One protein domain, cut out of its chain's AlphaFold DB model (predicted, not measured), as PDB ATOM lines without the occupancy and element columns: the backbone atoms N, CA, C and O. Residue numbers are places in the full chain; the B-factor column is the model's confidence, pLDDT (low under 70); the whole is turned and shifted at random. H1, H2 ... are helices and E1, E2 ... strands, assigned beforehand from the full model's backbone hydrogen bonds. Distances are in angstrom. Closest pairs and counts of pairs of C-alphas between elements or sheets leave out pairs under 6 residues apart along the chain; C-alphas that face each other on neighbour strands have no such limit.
ATOM      1  N   ALA A  47     239.759 203.153 220.718       93.44
ATOM      2  CA  ALA A  47     240.458 202.165 219.896       93.44
ATOM      3  C   ALA A  47     239.668 200.850 219.776       93.44
ATOM      4  O   ALA A  47     239.511 200.307 218.682       93.44
ATOM      5  N   ARG A  48     239.109 200.347 220.887       94.06
ATOM      6  CA  ARG A  48     238.296 199.119 220.896       94.06
ATOM      7  C   ARG A  48     237.033 199.265 220.048       94.06
ATOM      8  O   ARG A  48     236.710 198.357 219.282       94.06
ATOM      9  N   THR A  49     236.333 200.391 220.178       94.00
ATOM     10  CA  THR A  49     235.085 200.655 219.447       94.00
ATOM     11  C   THR A  49     235.366 200.844 217.960       94.00
ATOM     12  O   THR A  49     234.707 200.209 217.139       94.00
ATOM     13  N   ALA A  50     236.375 201.649 217.611       93.88
ATOM     14  CA  ALA A  50     236.778 201.897 216.231       93.88
ATOM     15  C   ALA A  50     237.210 200.606 215.528       93.88
ATOM     16  O   ALA A  50     236.688 200.293 214.464       93.88
ATOM     17  N   ARG A  51     238.083 199.805 216.149       94.56
ATOM     18  CA  ARG A  51     238.558 198.540 215.571       94.56
ATOM     19  C   ARG A  51     237.432 197.534 215.336       94.56
ATOM     20  O   ARG A  51     237.430 196.853 214.318       94.56
ATOM     21  N   THR A  52     236.485 197.442 216.270       93.75
ATOM     22  CA  THR A  52     235.379 196.475 216.186       93.75
ATOM     23  C   THR A  52     234.313 196.907 215.179       93.75
ATOM     24  O   THR A  52     233.860 196.097 214.381       93.75
ATOM     25  N   ARG A  53     233.894 198.180 215.207       93.06
ATOM     26  CA  ARG A  53     232.775 198.676 214.383       93.06
ATOM     27  C   ARG A  53     233.202 199.213 213.020       93.06
ATOM     28  O   ARG A  53     232.411 199.201 212.085       93.06
ATOM     29  N   PHE A  54     234.436 199.695 212.911       93.44
ATOM     30  CA  PHE A  54     234.967 200.374 211.729       93.44
ATOM     31  C   PHE A  54     236.397 199.896 211.411       93.44
ATOM     32  O   PHE A  54     237.326 200.707 211.350       93.44
ATOM     33  N   PRO A  55     236.600 198.582 211.187       94.62
ATOM     34  CA  PRO A  55     237.932 198.001 211.008       94.62
ATOM     35  C   PRO A  55     238.685 198.588 209.809       94.62
ATOM     36  O   PRO A  55     239.898 198.779 209.876       94.62
ATOM     37  N   THR A  56     237.981 198.907 208.719       95.12
ATOM     38  CA  THR A  56     238.599 199.489 207.520       95.12
ATOM     39  C   THR A  56     239.077 200.929 207.765       95.12
ATOM     40  O   THR A  56     240.275 201.159 207.595       95.12
ATOM     41  N   PRO A  57     238.240 201.879 208.250       94.19
ATOM     42  CA  PRO A  57     238.722 203.203 208.654       94.19
ATOM     43  C   PRO A  57     239.846 203.179 209.695       94.19
ATOM     44  O   PRO A  57     240.782 203.960 209.574       94.19
ATOM     45  N   TRP A  58     239.784 202.274 210.679       95.38
ATOM     46  CA  TRP A  58     240.810 202.117 211.716       95.38
ATOM     47  C   TRP A  58     242.199 201.788 211.148       95.38
ATOM     48  O   TRP A  58     243.200 202.371 211.568       95.38
ATOM     49  N   ARG A  59     242.269 200.880 210.165       94.94
ATOM     50  CA  ARG A  59     243.528 200.543 209.483       94.94
ATOM     51  C   ARG A  59     243.984 201.656 208.545       94.94
ATOM     52  O   ARG A  59     245.133 202.078 208.596       94.94
ATOM     53  N   GLN A  60     243.071 202.170 207.722       94.19
ATOM     54  CA  GLN A  60     243.376 203.176 206.698       94.19
ATOM     55  C   GLN A  60     243.730 204.561 207.251       94.19
ATOM     56  O   GLN A  60     244.177 205.412 206.480       94.19
ATOM     57  N   SER A  61     243.474 204.825 208.533       94.38
ATOM     58  CA  SER A  61     243.872 206.066 209.203       94.38
ATOM     59  C   SER A  61     245.260 205.986 209.853       94.38
ATOM     60  O   SER A  61     245.691 206.961 210.455       94.38
ATOM     61  N   GLY A  62     245.923 204.824 209.828       95.25
ATOM     62  CA  GLY A  62     247.182 204.594 210.547       95.25
ATOM     63  C   GLY A  62     247.024 204.425 212.065       95.25
ATOM     64  O   GLY A  62     248.018 204.263 212.775       95.25
ATOM     65  N   ALA A  63     245.791 204.418 212.587       95.88
ATOM     66  CA  ALA A  63     245.541 204.354 214.026       95.88
ATOM     67  C   ALA A  63     245.942 203.002 214.642       95.88
ATOM     68  O   ALA A  63     246.379 202.958 215.792       95.88
ATOM     69  N   GLU A  64     245.866 201.909 213.873       96.06
ATOM     70  CA  GLU A  64     246.364 200.595 214.298       96.06
ATOM     71  C   GLU A  64     247.868 200.615 214.593       96.06
ATOM     72  O   GLU A  64     248.298 200.193 215.669       96.06
ATOM     73  N   HIS A  65     248.660 201.170 213.672       96.12
ATOM     74  CA  HIS A  65     250.102 201.298 213.853       96.12
ATOM     75  C   HIS A  65     250.433 202.276 214.988       96.12
ATOM     76  O   HIS A  65     251.215 201.947 215.878       96.12
ATOM     77  N   ALA A  66     249.751 203.423 215.044       96.19
ATOM     78  CA  ALA A  66     249.881 204.374 216.145       96.19
ATOM     79  C   ALA A  66     249.579 203.738 217.517       96.19
ATOM     80  O   ALA A  66     250.272 204.011 218.495       96.19
ATOM     81  N   GLN A  67     248.592 202.841 217.613       95.31
ATOM     82  CA  GLN A  67     248.294 202.119 218.854       95.31
ATOM     83  C   GLN A  67     249.432 201.170 219.272       95.31
ATOM     84  O   GLN A  67     249.686 201.007 220.474       95.31
ATOM     85  N   ALA A  68     250.108 200.536 218.311       95.38
ATOM     86  CA  ALA A  68     251.292 199.723 218.578       95.38
ATOM     87  C   ALA A  68     252.441 200.596 219.109       95.38
ATOM     88  O   ALA A  68     252.995 200.279 220.160       95.38
ATOM     89  N   VAL A  69     252.698 201.745 218.471       96.19
ATOM     90  CA  VAL A  69     253.695 202.735 218.918       96.19
ATOM     91  C   VAL A  69     253.407 203.211 220.341       96.19
ATOM     92  O   VAL A  69     254.283 203.152 221.193       96.19
ATOM     93  N   LEU A  70     252.167 203.601 220.653       95.44
ATOM     94  CA  LEU A  70     251.790 204.018 222.011       95.44
ATOM     95  C   LEU A  70     251.999 202.905 223.046       95.44
ATOM     96  O   LEU A  70     252.355 203.180 224.192       95.44
ATOM     97  N   THR A  71     251.785 201.645 222.658       94.38
ATOM     98  CA  THR A  71     252.064 200.499 223.536       94.38
ATOM     99  C   THR A  71     253.563 200.374 223.808       94.38
ATOM    100  O   THR A  71     253.930 200.080 224.942       94.38
ATOM    101  N   GLU A  72     254.411 200.638 222.815       95.38
ATOM    102  CA  GLU A  72     255.865 200.616 222.976       95.38
ATOM    103  C   GLU A  72     256.376 201.789 223.815       95.38
ATOM    104  O   GLU A  72     257.092 201.572 224.790       95.38
ATOM    105  N   VAL A  73     255.888 203.007 223.553       95.25
ATOM    106  CA  VAL A  73     256.161 204.179 224.401       95.25
ATOM    107  C   VAL A  73     255.790 203.885 225.854       95.25
ATOM    108  O   VAL A  73     256.574 204.157 226.750       95.25
ATOM    109  N   THR A  74     254.636 203.256 226.108       93.50
ATOM    110  CA  THR A  74     254.216 202.902 227.478       93.50
ATOM    111  C   THR A  74     255.211 201.978 228.187       93.50
ATOM    112  O   THR A  74     255.333 202.051 229.410       93.50
ATOM    113  N   ARG A  75     255.870 201.070 227.454       93.75
ATOM    114  CA  ARG A  75     256.870 200.148 228.012       93.75
ATOM    115  C   ARG A  75     258.208 200.838 228.252       93.75
ATOM    116  O   ARG A  75     258.846 200.532 229.252       93.75
ATOM    117  N   HIS A  76     258.606 201.729 227.346       95.12
ATOM    118  CA  HIS A  76     259.888 202.424 227.390       95.12
ATOM    119  C   HIS A  76     259.882 203.608 228.364       95.12
ATOM    120  O   HIS A  76     260.681 203.657 229.293       95.12
ATOM    121  N   ASP A  77     258.943 204.536 228.177       94.19
ATOM    122  CA  ASP A  77     258.770 205.730 228.995       94.19
ATOM    123  C   ASP A  77     257.276 206.045 229.155       94.19
ATOM    124  O   ASP A  77     256.632 206.760 228.376       94.19
ATOM    125  N   ARG A  78     256.707 205.505 230.233       91.81
ATOM    126  CA  ARG A  78     255.316 205.770 230.594       91.81
ATOM    127  C   ARG A  78     255.069 207.253 230.884       91.81
ATOM    128  O   ARG A  78     253.989 207.742 230.557       91.81
ATOM    129  N   ALA A  79     256.031 207.967 231.468       91.75
ATOM    130  CA  ALA A  79     255.863 209.374 231.817       91.75
ATOM    131  C   ALA A  79     255.754 210.253 230.560       91.75
ATOM    132  O   ALA A  79     254.924 211.167 230.524       91.75
ATOM    133  N   ALA A  80     256.504 209.927 229.501       91.75
ATOM    134  CA  ALA A  80     256.368 210.569 228.195       91.75
ATOM    135  C   ALA A  80     254.939 210.436 227.647       91.75
ATOM    136  O   ALA A  80     254.331 211.443 227.274       91.75
ATOM    137  N   LEU A  81     254.352 209.233 227.679       93.62
ATOM    138  CA  LEU A  81     252.959 209.037 227.269       93.62
ATOM    139  C   LEU A  81     251.979 209.820 228.153       93.62
ATOM    140  O   LEU A  81     251.099 210.509 227.636       93.62
ATOM    141  N   GLU A  82     252.113 209.722 229.476       93.31
ATOM    142  CA  GLU A  82     251.216 210.403 230.417       93.31
ATOM    143  C   GLU A  82     251.234 211.925 230.222       93.31
ATOM    144  O   GLU A  82     250.184 212.564 230.307       93.31
ATOM    145  N   SER A  83     252.390 212.505 229.875       91.38
ATOM    146  CA  SER A  83     252.510 213.934 229.569       91.38
ATOM    147  C   SER A  83     251.682 214.359 228.348       91.38
ATOM    148  O   SER A  83     251.064 215.423 228.370       91.38
ATOM    149  N   VAL A  84     251.597 213.507 227.318       94.50
ATOM    150  CA  VAL A  84     250.772 213.749 226.122       94.50
ATOM    151  C   VAL A  84     249.297 213.485 226.419       94.50
ATOM    152  O   VAL A  84     248.445 214.269 226.013       94.50
ATOM    153  N   LEU A  85     248.974 212.423 227.166       94.06
ATOM    154  CA  LEU A  85     247.593 212.094 227.550       94.06
ATOM    155  C   LEU A  85     246.939 213.175 228.414       94.06
ATOM    156  O   LEU A  85     245.729 213.390 228.319       94.06
ATOM    157  N   MET A  86     247.734 213.852 229.242       94.12
ATOM    158  CA  MET A  86     247.279 214.961 230.077       94.12
ATOM    159  C   MET A  86     247.238 216.307 229.344       94.12
ATOM    160  O   MET A  86     246.846 217.304 229.950       94.12
ATOM    161  N   HIS A  87     247.566 216.353 228.047       94.62
ATOM    162  CA  HIS A  87     247.279 217.518 227.210       94.62
ATOM    163  C   HIS A  87     245.761 217.751 227.148       94.62
ATOM    164  O   HIS A  87     245.031 216.844 226.728       94.62
ATOM    165  N   PRO A  88     245.239 218.930 227.537       95.12
ATOM    166  CA  PRO A  88     243.797 219.130 227.701       95.12
ATOM    167  C   PRO A  88     242.966 218.758 226.463       95.12
ATOM    168  O   PRO A  88     241.970 218.036 226.568       95.12
ATOM    169  N   HIS A  89     243.417 219.176 225.280       93.62
ATOM    170  CA  HIS A  89     242.701 219.024 224.010       93.62
ATOM    171  C   HIS A  89     242.646 217.584 223.485       93.62
ATOM    172  O   HIS A  89     241.742 217.238 222.721       93.62
ATOM    173  N   LEU A  90     243.520 216.694 223.972       93.75
ATOM    174  CA  LEU A  90     243.422 215.259 223.684       93.75
ATOM    175  C   LEU A  90     242.104 214.682 224.211       93.75
ATOM    176  O   LEU A  90     241.492 213.826 223.576       93.75
ATOM    177  N   GLY A  91     241.633 215.186 225.351       93.69
ATOM    178  CA  GLY A  91     240.339 214.823 225.906       93.69
ATOM    179  C   GLY A  91     239.154 215.185 225.040       93.69
ATOM    180  O   GLY A  91     238.276 214.355 224.811       93.69
ATOM    181  N   VAL A  92     239.159 216.424 224.551       92.94
ATOM    182  CA  VAL A  92     238.145 216.940 223.629       92.94
ATOM    183  C   VAL A  92     238.075 216.044 222.401       92.94
ATOM    184  O   VAL A  92     236.996 215.561 222.056       92.94
ATOM    185  N   TRP A  93     239.226 215.780 221.780       93.38
ATOM    186  CA  TRP A  93     239.313 214.900 220.624       93.38
ATOM    187  C   TRP A  93     238.774 213.500 220.921       93.38
ATOM    188  O   TRP A  93     237.923 213.008 220.182       93.38
ATOM    189  N   ALA A  94     239.235 212.864 222.002       93.19
ATOM    190  CA  ALA A  94     238.855 211.493 222.325       93.19
ATOM    191  C   ALA A  94     237.344 211.373 222.582       93.19
ATOM    192  O   ALA A  94     236.699 210.476 222.034       93.19
ATOM    193  N   THR A  95     236.760 212.303 223.346       91.38
ATOM    194  CA  THR A  95     235.313 212.339 223.600       91.38
ATOM    195  C   THR A  95     234.526 212.626 222.319       91.38
ATOM    196  O   THR A  95     233.535 211.945 222.048       91.38
ATOM    197  N   ARG A  96     234.958 213.596 221.499       89.19
ATOM    198  CA  ARG A  96     234.334 213.919 220.203       89.19
ATOM    199  C   ARG A  96     234.346 212.717 219.263       89.19
ATOM    200  O   ARG A  96     233.308 212.384 218.698       89.19
ATOM    201  N   CYS A  97     235.489 212.046 219.136       90.38
ATOM    202  CA  CYS A  97     235.619 210.849 218.314       90.38
ATOM    203  C   CYS A  97     234.714 209.738 218.811       90.38
ATOM    204  O   CYS A  97     233.960 209.179 218.024       90.38
ATOM    205  N   LEU A  98     234.753 209.443 220.112       90.00
ATOM    206  CA  LEU A  98     233.938 208.379 220.679       90.00
ATOM    207  C   LEU A  98     232.447 208.657 220.468       90.00
ATOM    208  O   LEU A  98     231.748 207.754 220.030       90.00
ATOM    209  N   ARG A  99     231.971 209.895 220.673       87.62
ATOM    210  CA  ARG A  99     230.586 210.286 220.350       87.62
ATOM    211  C   ARG A  99     230.267 210.070 218.869       87.62
ATOM    212  O   ARG A  99     229.271 209.423 218.575       87.62
ATOM    213  N   GLY A 100     231.139 210.507 217.958       87.12
ATOM    214  CA  GLY A 100     230.956 210.328 216.511       87.12
ATOM    215  C   GLY A 100     230.935 208.867 216.037       87.12
ATOM    216  O   GLY A 100     230.352 208.557 215.000       87.12
ATOM    217  N   LEU A 101     231.523 207.934 216.802       86.00
ATOM    218  CA  LEU A 101     231.410 206.492 216.535       86.00
ATOM    219  C   LEU A 101     230.028 205.905 216.874       86.00
ATOM    220  O   LEU A 101     229.725 204.790 216.437       86.00
ATOM    221  N   TYR A 102     229.218 206.608 217.671       82.19
ATOM    222  CA  TYR A 102     227.859 206.204 218.046       82.19
ATOM    223  C   TYR A 102     226.789 207.057 217.360       82.19
ATOM    224  O   TYR A 102     225.782 206.506 216.925       82.19
ATOM    225  N   ASP A 103     227.018 208.362 217.242       74.12
ATOM    226  CA  ASP A 103     226.081 209.335 216.689       74.12
ATOM    227  C   ASP A 103     226.678 209.968 215.425       74.12
ATOM    228  O   ASP A 103     227.720 210.631 215.470       74.12
ATOM    229  N   ARG A 104     226.066 209.701 214.264       62.91
ATOM    230  CA  ARG A 104     226.602 210.096 212.951       62.91
ATOM    231  C   ARG A 104     226.257 211.550 212.637       62.91
ATOM    232  O   ARG A 104     225.494 211.831 211.715       62.91
ATOM    233  N   SER A 105     226.853 212.469 213.385       55.09
ATOM    234  CA  SER A 105     226.720 213.900 213.122       55.09
ATOM    235  C   SER A 105     227.185 214.250 211.698       55.09
ATOM    236  O   SER A 105     228.250 213.782 211.269       55.09
ATOM    237  N   PRO A 106     226.448 215.104 210.965       50.00
ATOM    238  CA  PRO A 106     226.876 215.608 209.664       50.00
ATOM    239  C   PRO A 106     228.292 216.204 209.731       50.00
ATOM    240  O   PRO A 106     228.600 216.993 210.622       50.00
ATOM    241  N   GLY A 107     229.171 215.813 208.802       62.59
ATOM    242  CA  GLY A 107     230.559 216.294 208.733       62.59
ATOM    243  C   GLY A 107     231.591 215.499 209.549       62.59
ATOM    244  O   GLY A 107     232.787 215.743 209.393       62.59
ATOM    245  N   PHE A 108     231.184 214.517 210.364       76.00
ATOM    246  CA  PHE A 108     232.123 213.642 211.075       76.00
ATOM    247  C   PHE A 108     232.773 212.627 210.120       76.00
ATOM    248  O   PHE A 108     232.176 211.618 209.740       76.00
ATOM    249  N   ARG A 109     234.027 212.880 209.731       84.88
ATOM    250  CA  ARG A 109     234.821 211.961 208.905       84.88
ATOM    251  C   ARG A 109     235.641 211.042 209.794       84.88
ATOM    252  O   ARG A 109     236.757 211.368 210.187       84.88
ATOM    253  N   ILE A 110     235.082 209.872 210.088       87.50
ATOM    254  CA  ILE A 110     235.670 208.895 211.014       87.50
ATOM    255  C   ILE A 110     237.154 208.607 210.743       87.50
ATOM    256  O   ILE A 110     237.943 208.586 211.678       87.50
ATOM    257  N   ARG A 111     237.552 208.423 209.477       90.56
ATOM    258  CA  ARG A 111     238.948 208.154 209.111       90.56
ATOM    259  C   ARG A 111     239.864 209.317 209.503       90.56
ATOM    260  O   ARG A 111     240.888 209.086 210.133       90.56
ATOM    261  N   ASP A 112     239.476 210.544 209.166       87.88
ATOM    262  CA  ASP A 112     240.271 211.755 209.403       87.88
ATOM    263  C   ASP A 112     240.379 212.061 210.906       87.88
ATOM    264  O   ASP A 112     241.410 212.532 211.395       87.88
ATOM    265  N   GLU A 113     239.323 211.753 211.663       89.75
ATOM    266  CA  GLU A 113     239.284 211.884 213.120       89.75
ATOM    267  C   GLU A 113     240.141 210.820 213.821       89.75
ATOM    268  O   GLU A 113     240.885 211.139 214.750       89.75
ATOM    269  N   LEU A 114     240.125 209.577 213.326       93.88
ATOM    270  CA  LEU A 114     241.006 208.508 213.802       93.88
ATOM    271  C   LEU A 114     242.470 208.728 213.405       93.88
ATOM    272  O   LEU A 114     243.353 208.294 214.138       93.88
ATOM    273  N   ALA A 115     242.753 209.418 212.297       93.50
ATOM    274  CA  ALA A 115     244.124 209.708 211.873       93.50
ATOM    275  C   ALA A 115     244.891 210.541 212.911       93.50
ATOM    276  O   ALA A 115     246.107 210.449 213.001       93.50
ATOM    277  N   TRP A 116     244.197 211.287 213.777       93.62
ATOM    278  CA  TRP A 116     244.843 212.028 214.861       93.62
ATOM    279  C   TRP A 116     245.566 211.131 215.887       93.62
ATOM    280  O   TRP A 116     246.463 211.603 216.584       93.62
ATOM    281  N   PHE A 117     245.270 209.822 215.937       94.75
ATOM    282  CA  PHE A 117     246.076 208.863 216.705       94.75
ATOM    283  C   PHE A 117     247.556 208.900 216.312       94.75
ATOM    284  O   PHE A 117     248.407 208.741 217.188       94.75
ATOM    285  N   THR A 118     247.878 209.111 215.031       96.50
ATOM    286  CA  THR A 118     249.271 209.140 214.568       96.50
ATOM    287  C   THR A 118     250.003 210.370 215.100       96.50
ATOM    288  O   THR A 118     251.143 210.243 215.532       96.50
ATOM    289  N   ALA A 119     249.335 211.523 215.204       95.44
ATOM    290  CA  ALA A 119     249.895 212.723 215.828       95.44
ATOM    291  C   ALA A 119     250.156 212.532 217.332       95.44
ATOM    292  O   ALA A 119     251.206 212.927 217.839       95.44
ATOM    293  N   VAL A 120     249.237 211.872 218.048       95.62
ATOM    294  CA  VAL A 120     249.421 211.529 219.470       95.62
ATOM    295  C   VAL A 120     250.596 210.562 219.656       95.62
ATOM    296  O   VAL A 120     251.425 210.766 220.541       95.62
ATOM    297  N   ALA A 121     250.692 209.528 218.814       96.62
ATOM    298  CA  ALA A 121     251.781 208.554 218.854       96.62
ATOM    299  C   ALA A 121     253.139 209.176 218.520       96.62
ATOM    300  O   ALA A 121     254.105 208.910 219.230       96.62
ATOM    301  N   ALA A 122     253.201 210.037 217.502       96.19
ATOM    302  CA  ALA A 122     254.407 210.771 217.142       96.19
ATOM    303  C   ALA A 122     254.882 211.657 218.299       96.19
ATOM    304  O   ALA A 122     256.035 211.554 218.703       96.19
ATOM    305  N   ALA A 123     253.986 212.442 218.909       95.19
ATOM    306  CA  ALA A 123     254.346 213.279 220.050       95.19
ATOM    307  C   ALA A 123     254.867 212.464 221.245       95.19
ATOM    308  O   ALA A 123     255.863 212.835 221.867       95.19
ATOM    309  N   ALA A 124     254.216 211.339 221.554       95.38
ATOM    310  CA  ALA A 124     254.629 210.459 222.642       95.38
ATOM    311  C   ALA A 124     255.986 209.786 222.356       95.38
ATOM    312  O   ALA A 124     256.834 209.733 223.244       95.38
ATOM    313  N   ALA A 125     256.218 209.333 221.119       94.75
ATOM    314  CA  ALA A 125     257.483 208.738 220.691       94.75
ATOM    315  C   ALA A 125     258.638 209.748 220.713       94.75
ATOM    316  O   ALA A 125     259.698 209.432 221.248       94.75
ATOM    317  N   THR A 126     258.420 210.980 220.234       93.62
ATOM    318  CA  THR A 126     259.417 212.060 220.316       93.62
ATOM    319  C   THR A 126     259.822 212.339 221.758       93.62
ATOM    320  O   THR A 126     261.009 212.447 222.047       93.62
ATOM    321  N   ARG A 127     258.854 212.416 222.682       91.50
ATOM    322  CA  ARG A 127     259.142 212.638 224.109       91.50
ATOM    323  C   ARG A 127     259.882 211.473 224.760       91.50
ATOM    324  O   ARG A 127     260.688 211.711 225.648       91.50
ATOM    325  N   ALA A 128     259.620 210.251 224.306       93.12
ATOM    326  CA  ALA A 128     260.288 209.042 224.774       93.12
ATOM    327  C   ALA A 128     261.640 208.777 224.086       93.12
ATOM    328  O   ALA A 128     262.297 207.799 224.422       93.12
ATOM    329  N   GLY A 129     262.044 209.590 223.100       91.06
ATOM    330  CA  GLY A 129     263.265 209.360 222.321       91.06
ATOM    331  C   GLY A 129     263.233 208.086 221.468       91.06
ATOM    332  O   GLY A 129     264.287 207.527 221.174       91.06
ATOM    333  N   LEU A 130     262.043 207.603 221.092       92.31
ATOM    334  CA  LEU A 130     261.885 206.374 220.313       92.31
ATOM    335  C   LEU A 130     261.843 206.656 218.802       92.31
ATOM    336  O   LEU A 130     261.083 207.535 218.378       92.31
ATOM    337  N   PRO A 131     262.580 205.879 217.985       92.31
ATOM    338  CA  PRO A 131     262.501 205.982 216.538       92.31
ATOM    339  C   PRO A 131     261.152 205.458 216.047       92.31
ATOM    340  O   PRO A 131     260.646 204.431 216.513       92.31
ATOM    341  N   VAL A 132     260.542 206.180 215.114       94.62
ATOM    342  CA  VAL A 132     259.233 205.817 214.569       94.62
ATOM    343  C   VAL A 132     259.009 206.479 213.222       94.62
ATOM    344  O   VAL A 132     259.437 207.608 212.990       94.62
ATOM    345  N   ARG A 133     258.248 205.797 212.365       95.62
ATOM    346  CA  ARG A 133     257.764 206.335 211.099       95.62
ATOM    347  C   ARG A 133     256.240 206.336 211.056       95.62
ATOM    348  O   ARG A 133     255.614 205.287 211.168       95.62
ATOM    349  N   LEU A 134     255.639 207.512 210.894       95.50
ATOM    350  CA  LEU A 134     254.186 207.713 210.897       95.50
ATOM    351  C   LEU A 134     253.746 208.652 209.774       95.50
ATOM    352  O   LEU A 134     254.500 209.505 209.318       95.50
ATOM    353  N   GLU A 135     252.493 208.521 209.359       95.12
ATOM    354  CA  GLU A 135     251.825 209.465 208.464       95.12
ATOM    355  C   GLU A 135     250.899 210.364 209.286       95.12
ATOM    356  O   GLU A 135     249.970 209.889 209.945       95.12
ATOM    357  N   LEU A 136     251.179 211.666 209.294       94.19
ATOM    358  CA  LEU A 136     250.450 212.654 210.079       94.19
ATOM    359  C   LEU A 136     249.390 213.353 209.229       94.19
ATOM    360  O   LEU A 136     249.710 213.807 208.128       94.19
ATOM    361  N   PRO A 137     248.152 213.501 209.731       92.50
ATOM    362  CA  PRO A 137     247.113 214.212 209.006       92.50
ATOM    363  C   PRO A 137     247.389 215.719 208.984       92.50
ATOM    364  O   PRO A 137     247.755 216.315 210.000       92.50
ATOM    365  N   VAL A 138     247.115 216.345 207.843       89.75
ATOM    366  CA  VAL A 138     247.071 217.802 207.707       89.75
ATOM    367  C   VAL A 138     245.629 218.273 207.813       89.75
ATOM    368  O   VAL A 138     244.737 217.776 207.125       89.75
ATOM    369  N   ARG A 139     245.382 219.259 208.675       85.81
ATOM    370  CA  ARG A 139     244.061 219.854 208.888       85.81
ATOM    371  C   ARG A 139     244.118 221.338 208.576       85.81
ATOM    372  O   ARG A 139     244.860 222.071 209.218       85.81
ATOM    373  N   ALA A 140     243.338 221.767 207.585       82.38
ATOM    374  CA  ALA A 140     243.285 223.161 207.137       82.38
ATOM    375  C   ALA A 140     244.683 223.763 206.852       82.38
ATOM    376  O   ALA A 140     244.978 224.883 207.262       82.38
ATOM    377  N   GLY A 141     245.552 222.997 206.178       86.50
ATOM    378  CA  GLY A 141     246.924 223.413 205.855       86.50
ATOM    379  C   GLY A 141     247.882 223.438 207.051       86.50
ATOM    380  O   GLY A 141     248.901 224.119 207.000       86.50
ATOM    381  N   ILE A 142     247.559 222.742 208.148       87.88
ATOM    382  CA  ILE A 142     248.398 222.670 209.351       87.88
ATOM    383  C   ILE A 142     248.623 221.207 209.741       87.88
ATOM    384  O   ILE A 142     247.668 220.441 209.894       87.88
ATOM    385  N   VAL A 143     249.885 220.831 209.944       91.12
ATOM    386  CA  VAL A 143     250.262 219.615 210.677       91.12
ATOM    387  C   VAL A 143     250.565 220.004 212.121       91.12
ATOM    388  O   VAL A 143     251.311 220.948 212.370       91.12
ATOM    389  N   SER A 144     249.975 219.295 213.079       92.12
ATOM    390  CA  SER A 144     250.112 219.601 214.505       92.12
ATOM    391  C   SER A 144     250.486 218.344 215.279       92.12
ATOM    392  O   SER A 144     249.973 217.262 215.000       92.12
ATOM    393  N   LEU A 145     251.353 218.497 216.279       93.06
ATOM    394  CA  LEU A 145     251.691 217.455 217.240       93.06
ATOM    395  C   LEU A 145     251.361 217.954 218.648       93.06
ATOM    396  O   LEU A 145     251.927 218.967 219.081       93.06
ATOM    397  N   PRO A 146     250.457 217.269 219.375       92.00
ATOM    398  CA  PRO A 146     250.031 217.710 220.695       92.00
ATOM    399  C   PRO A 146     251.242 217.851 221.617       92.00
ATOM    400  O   PRO A 146     252.158 217.033 221.585       92.00
ATOM    401  N   THR A 147     251.250 218.897 222.445       90.44
ATOM    402  CA  THR A 147     252.348 219.281 223.357       90.44
ATOM    403  C   THR A 147     253.668 219.728 222.718       90.44
ATOM    404  O   THR A 147     254.528 220.211 223.451       90.44
ATOM    405  N   LEU A 148     253.870 219.572 221.404       90.69
ATOM    406  CA  LEU A 148     255.142 219.896 220.745       90.69
ATOM    407  C   LEU A 148     255.022 221.151 219.885       90.69
ATOM    408  O   LEU A 148     255.819 222.072 220.046       90.69
ATOM    409  N   GLY A 149     253.994 221.262 219.043       90.50
ATOM    410  CA  GLY A 149     253.830 222.427 218.171       90.50
ATOM    411  C   GLY A 149     253.041 222.139 216.903       90.50
ATOM    412  O   GLY A 149     252.345 221.128 216.797       90.50
ATOM    413  N   SER A 150     253.143 223.049 215.942       90.94
ATOM    414  CA  SER A 150     252.497 222.927 214.637       90.94
ATOM    415  C   SER A 150     253.382 223.464 213.517       90.94
ATOM    416  O   SER A 150     254.396 224.109 213.765       90.94
ATOM    417  N   MET A 151     253.015 223.202 212.270       87.88
ATOM    418  CA  MET A 151     253.651 223.789 211.096       87.88
ATOM    419  C   MET A 151     252.605 223.981 210.002       87.88
ATOM    420  O   MET A 151     251.764 223.107 209.776       87.88
ATOM    421  N   ARG A 152     252.654 225.130 209.321       86.00
ATOM    422  CA  ARG A 152     251.856 225.352 208.113       86.00
ATOM    423  C   ARG A 152     252.469 224.581 206.954       86.00
ATOM    424  O   ARG A 152     253.684 224.537 206.812       86.00
ATOM    425  N   VAL A 153     251.618 223.989 206.135       83.94
ATOM    426  CA  VAL A 153     252.007 223.267 204.924       83.94
ATOM    427  C   VAL A 153     251.133 223.726 203.757       83.94
ATOM    428  O   VAL A 153     250.039 224.253 203.991       83.94
ATOM    429  N   PRO A 154     251.589 223.553 202.504       82.06
ATOM    430  CA  PRO A 154     250.768 223.827 201.330       82.06
ATOM    431  C   PRO A 154     249.396 223.139 201.408       82.06
ATOM    432  O   PRO A 154     249.265 222.027 201.919       82.06
ATOM    433  N   THR A 155     248.345 223.829 200.955       76.50
ATOM    434  CA  THR A 155     246.944 223.407 201.176       76.50
ATOM    435  C   THR A 155     246.528 222.138 200.426       76.50
ATOM    436  O   THR A 155     245.515 221.533 200.769       76.50
ATOM    437  N   ASP A 156     247.309 221.724 199.432       77.50
ATOM    438  CA  ASP A 156     247.182 220.484 198.667       77.50
ATOM    439  C   ASP A 156     247.789 219.263 199.385       77.50
ATOM    440  O   ASP A 156     247.494 218.119 199.030       77.50
ATOM    441  N   VAL A 157     248.588 219.478 200.437       77.62
ATOM    442  CA  VAL A 157     249.177 218.400 201.235       77.62
ATOM    443  C   VAL A 157     248.156 217.868 202.240       77.62
ATOM    444  O   VAL A 157     247.783 218.550 203.190       77.62
ATOM    445  N   ALA A 158     247.739 216.613 202.067       80.75
ATOM    446  CA  ALA A 158     246.824 215.936 202.993       80.75
ATOM    447  C   ALA A 158     247.540 215.202 204.143       80.75
ATOM    448  O   ALA A 158     246.962 215.011 205.216       80.75
ATOM    449  N   VAL A 159     248.783 214.767 203.916       86.44
ATOM    450  CA  VAL A 159     249.567 213.938 204.840       86.44
ATOM    451  C   VAL A 159     251.033 214.365 204.815       86.44
ATOM    452  O   VAL A 159     251.583 214.636 203.749       86.44
ATOM    453  N   VAL A 160     251.671 214.387 205.984       85.44
ATOM    454  CA  VAL A 160     253.115 214.618 206.151       85.44
ATOM    455  C   VAL A 160     253.741 213.381 206.779       85.44
ATOM    456  O   VAL A 160     253.211 212.845 207.753       85.44
ATOM    457  N   ARG A 161     254.876 212.918 206.249       91.12
ATOM    458  CA  ARG A 161     255.612 211.810 206.869       91.12
ATOM    459  C   ARG A 161     256.386 212.336 208.072       91.12
ATOM    460  O   ARG A 161     257.096 213.329 207.970       91.12
ATOM    461  N   PHE A 162     256.267 211.646 209.190       89.12
ATOM    462  CA  PHE A 162     257.052 211.857 210.391       89.12
ATOM    463  C   PHE A 162     258.040 210.708 210.551       89.12
ATOM    464  O   PHE A 162     257.628 209.550 210.479       89.12
ATOM    465  N   GLU A 163     259.317 211.022 210.737       92.12
ATOM    466  CA  GLU A 163     260.395 210.044 210.881       92.12
ATOM    467  C   GLU A 163     261.423 210.588 211.882       92.12
ATOM    468  O   GLU A 163     261.933 211.693 211.712       92.12
ATOM    469  N   ASP A 164     261.645 209.853 212.973       87.50
ATOM    470  CA  ASP A 164     262.705 210.088 213.968       87.50
ATOM    471  C   ASP A 164     262.835 211.539 214.472       87.50
ATOM    472  O   ASP A 164     263.924 212.093 214.614       87.50
ATOM    473  N   GLY A 165     261.696 212.172 214.774       84.50
ATOM    474  CA  GLY A 165     261.671 213.540 215.306       84.50
ATOM    475  C   GLY A 165     261.665 214.634 214.238       84.50
ATOM    476  O   GLY A 165     261.749 215.811 214.588       84.50
ATOM    477  N   ALA A 166     261.510 214.286 212.960       87.38
ATOM    478  CA  ALA A 166     261.434 215.247 211.870       87.38
ATOM    479  C   ALA A 166     260.218 215.043 210.954       87.38
ATOM    480  O   ALA A 166     259.686 213.942 210.794       87.38
ATOM    481  N   LEU A 167     259.763 216.144 210.354       86.12
ATOM    482  CA  LEU A 167     258.689 216.181 209.367       86.12
ATOM    483  C   LEU A 167     259.272 216.217 207.952       86.12
ATOM    484  O   LEU A 167     260.104 217.068 207.638       86.12
ATOM    485  N   HIS A 168     258.781 215.339 207.084       87.38
ATOM    486  CA  HIS A 168     259.159 215.226 205.679       87.38
ATOM    487  C   HIS A 168     257.963 215.573 204.789       87.38
ATOM    488  O   HIS A 168     256.950 214.862 204.783       87.38
ATOM    489  N   LEU A 169     258.085 216.664 204.031       82.75
ATOM    490  CA  LEU A 169     257.033 217.154 203.137       82.75
ATOM    491  C   LEU A 169     256.966 216.340 201.829       82.75
ATOM    492  O   LEU A 169     258.001 215.872 201.347       82.75
ATOM    493  N   PRO A 170     255.777 216.180 201.216       78.00
ATOM    494  CA  PRO A 170     255.666 215.560 199.898       78.00
ATOM    495  C   PRO A 170     256.387 216.382 198.821       78.00
ATOM    496  O   PRO A 170     256.308 217.607 198.818       78.00
ATOM    497  N   GLY A 171     257.055 215.709 197.879       67.31
ATOM    498  CA  GLY A 171     257.621 216.356 196.688       67.31
ATOM    499  C   GLY A 171     258.982 217.050 196.863       67.31
ATOM    500  O   GLY A 171     259.417 217.722 195.934       67.31
ATOM    501  N   GLY A 172     259.686 216.877 197.992       63.47
ATOM    502  CA  GLY A 172     261.038 217.427 198.171       63.47
ATOM    503  C   GLY A 172     261.880 216.745 199.257       63.47
ATOM    504  O   GLY A 172     261.389 215.912 200.014       63.47
ATOM    505  N   ASN A 173     263.159 217.138 199.352       58.69
ATOM    506  CA  ASN A 173     264.108 216.691 200.392       58.69
ATOM    507  C   ASN A 173     264.021 217.518 201.692       58.69
ATOM    508  O   ASN A 173     264.859 217.362 202.580       58.69
ATOM    509  N   ALA A 174     263.043 218.423 201.803       65.44
ATOM    510  CA  ALA A 174     262.884 219.277 202.973       65.44
ATOM    511  C   ALA A 174     262.519 218.433 204.207       65.44
ATOM    512  O   ALA A 174     261.485 217.760 204.241       65.44
ATOM    513  N   CYS A 175     263.397 218.484 205.206       77.00
ATOM    514  CA  CYS A 175     263.271 217.823 206.494       77.00
ATOM    515  C   CYS A 175     263.220 218.907 207.573       77.00
ATOM    516  O   CYS A 175     264.149 219.710 207.681       77.00
ATOM    517  N   VAL A 176     262.132 218.959 208.341       79.56
ATOM    518  CA  VAL A 176     261.946 219.956 209.400       79.56
ATOM    519  C   VAL A 176     262.070 219.263 210.757       79.56
ATOM    520  O   VAL A 176     261.159 218.519 211.132       79.56
ATOM    521  N   PRO A 177     263.168 219.475 211.505       80.69
ATOM    522  CA  PRO A 177     263.327 218.883 212.826       80.69
ATOM    523  C   PRO A 177     262.345 219.518 213.811       80.69
ATOM    524  O   PRO A 177     262.171 220.739 213.849       80.69
ATOM    525  N   ILE A 178     261.722 218.689 214.642       82.31
ATOM    526  CA  ILE A 178     260.879 219.164 215.732       82.31
ATOM    527  C   ILE A 178     261.779 219.618 216.869       82.31
ATOM    528  O   ILE A 178     262.566 218.847 217.416       82.31
ATOM    529  N   THR A 179     261.616 220.870 217.275       69.88
ATOM    530  CA  THR A 179     262.235 221.378 218.493       69.88
ATOM    531  C   THR A 179     261.222 221.330 219.632       69.88
ATOM    532  O   THR A 179     260.156 221.947 219.569       69.88
ATOM    533  N   ASP A 180     261.552 220.584 220.690       66.94
ATOM    534  CA  ASP A 180     260.856 220.697 221.969       66.94
ATOM    535  C   ASP A 180     261.442 221.906 222.721       66.94
ATOM    536  O   ASP A 180     262.494 221.837 223.359       66.94
TER     537      ASP A 180
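This is residues 47 to 180 of the 708 residues of an uncharacterized protein of Streptomyces sp. SID5474 (UniProt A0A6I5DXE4). A curled antiparallel sheet of six strands covers one side of a long helix, H6, which runs through the middle of the domain and meets the sheet mainly at E1 and E2. Four more helices pack on H6: H3 runs alongside it, H2 and H5 meet its residues 110 to 114, and H4 meets its residues 120 to 127, while H1 makes a corner with H2. The printed part has 134 residues, with six named helices, H1 to H6, followed along the chain by six named strands, E1 to E6; the sheet's order is E3, E2, E1, E4, E5, E6, and the class is mixed, helices and strands. The whole is compact and rounded, with a radius of gyration of the C-alphas of 14.4 A and spans of 40 by 37 by 25 A.

The strongly twisted sheet runs, strand beside strand, E3, residues 149 to 152, E2, residues 142 to 145, E1, residues 133 to 139, E4, residues 159 to 163, E5, residues 166 to 168, and E6, residues 175 to 177; E3 and E6 are its edge strands. E1, E2 and E3 form a meander, each strand the antiparallel neighbour of the one before, and so do E4, E5 and E6. E1 to E4 form a Greek key, a meander of three strands with the first the antiparallel neighbour of the fourth. The pairing of E1 is staggered: its residues 133 to 137 pair with E4, where N 136 and O 160 are 2.8 A apart, and its residues 138 to 139 pair with E2, where N 139 and O 142 are 2.8 A apart. Also within hydrogen-bond range are N 151 and O 143 of E3 and E2, 2.8 A, N 168 and O 161 of E5 and E4, 2.8 A, and N 167 and O 176 of E5 and E6, 2.9 A. H6, residues 110 to 127, is on the sheet at a height of 7.8 A; it lies over E1 and, only just, over E4 and E5, on each of which 3 of its C-alphas fall. It runs slantwise to the strands, at 52 degrees to E1 on the local plane. H6 is the hub. H3, residues 63 to 76, touches it at a shallow tilt of 23 degrees, the same way, with Ala 66 and Thr 118 the closest C-alphas, 5.1 A; H3 only grazes the sheet with its residues 63 to 69. H4, residues 78 to 85, touches H6 at a steep tilt of 41 degrees, closest at the C-alphas of Leu 81 and Ala 124, 5.1 A. H5, residues 88 to 100, forms a helical hairpin with H6, closest at the C-alphas of Cys 97 and Glu 113, 6.4 A. H2, residues 55 to 60, touches H6, closest at the C-alphas of Pro 57 and Arg 111, 5.0 A. H1, residues 47 to 53, touches H2 only at the corner, and only just, with 3 pairs of C-alphas within 8 A, the closest those of Arg 51 and Trp 58, 5.7 A. Every O i to N i+4 pair is within hydrogen-bond range in H1, H2, H3 and H4, against 8 of 9 in H5 and 10 of 14 in H6.

H1 begins at C-alpha 47, (240.458, 202.165, 219.896). From first to last C-alpha, H3 measures 19.7 A, H5 19.2 A, H6 27.1 A, E1 19.4 A and E4 13.0 A. H6 starts at C-alpha 110, (235.670, 208.895, 211.014), and E6 ends at C-alpha 177, (263.327, 218.883, 212.826).

The two C-alphas farthest apart are those of Asp 103 and Asn 173, 42.0 A. The printed part has no cut, and no link is long. The mean pLDDT of the printed part is 88.6; residues 104 to 107, 171 to 174 and 179 to 180 are under 70.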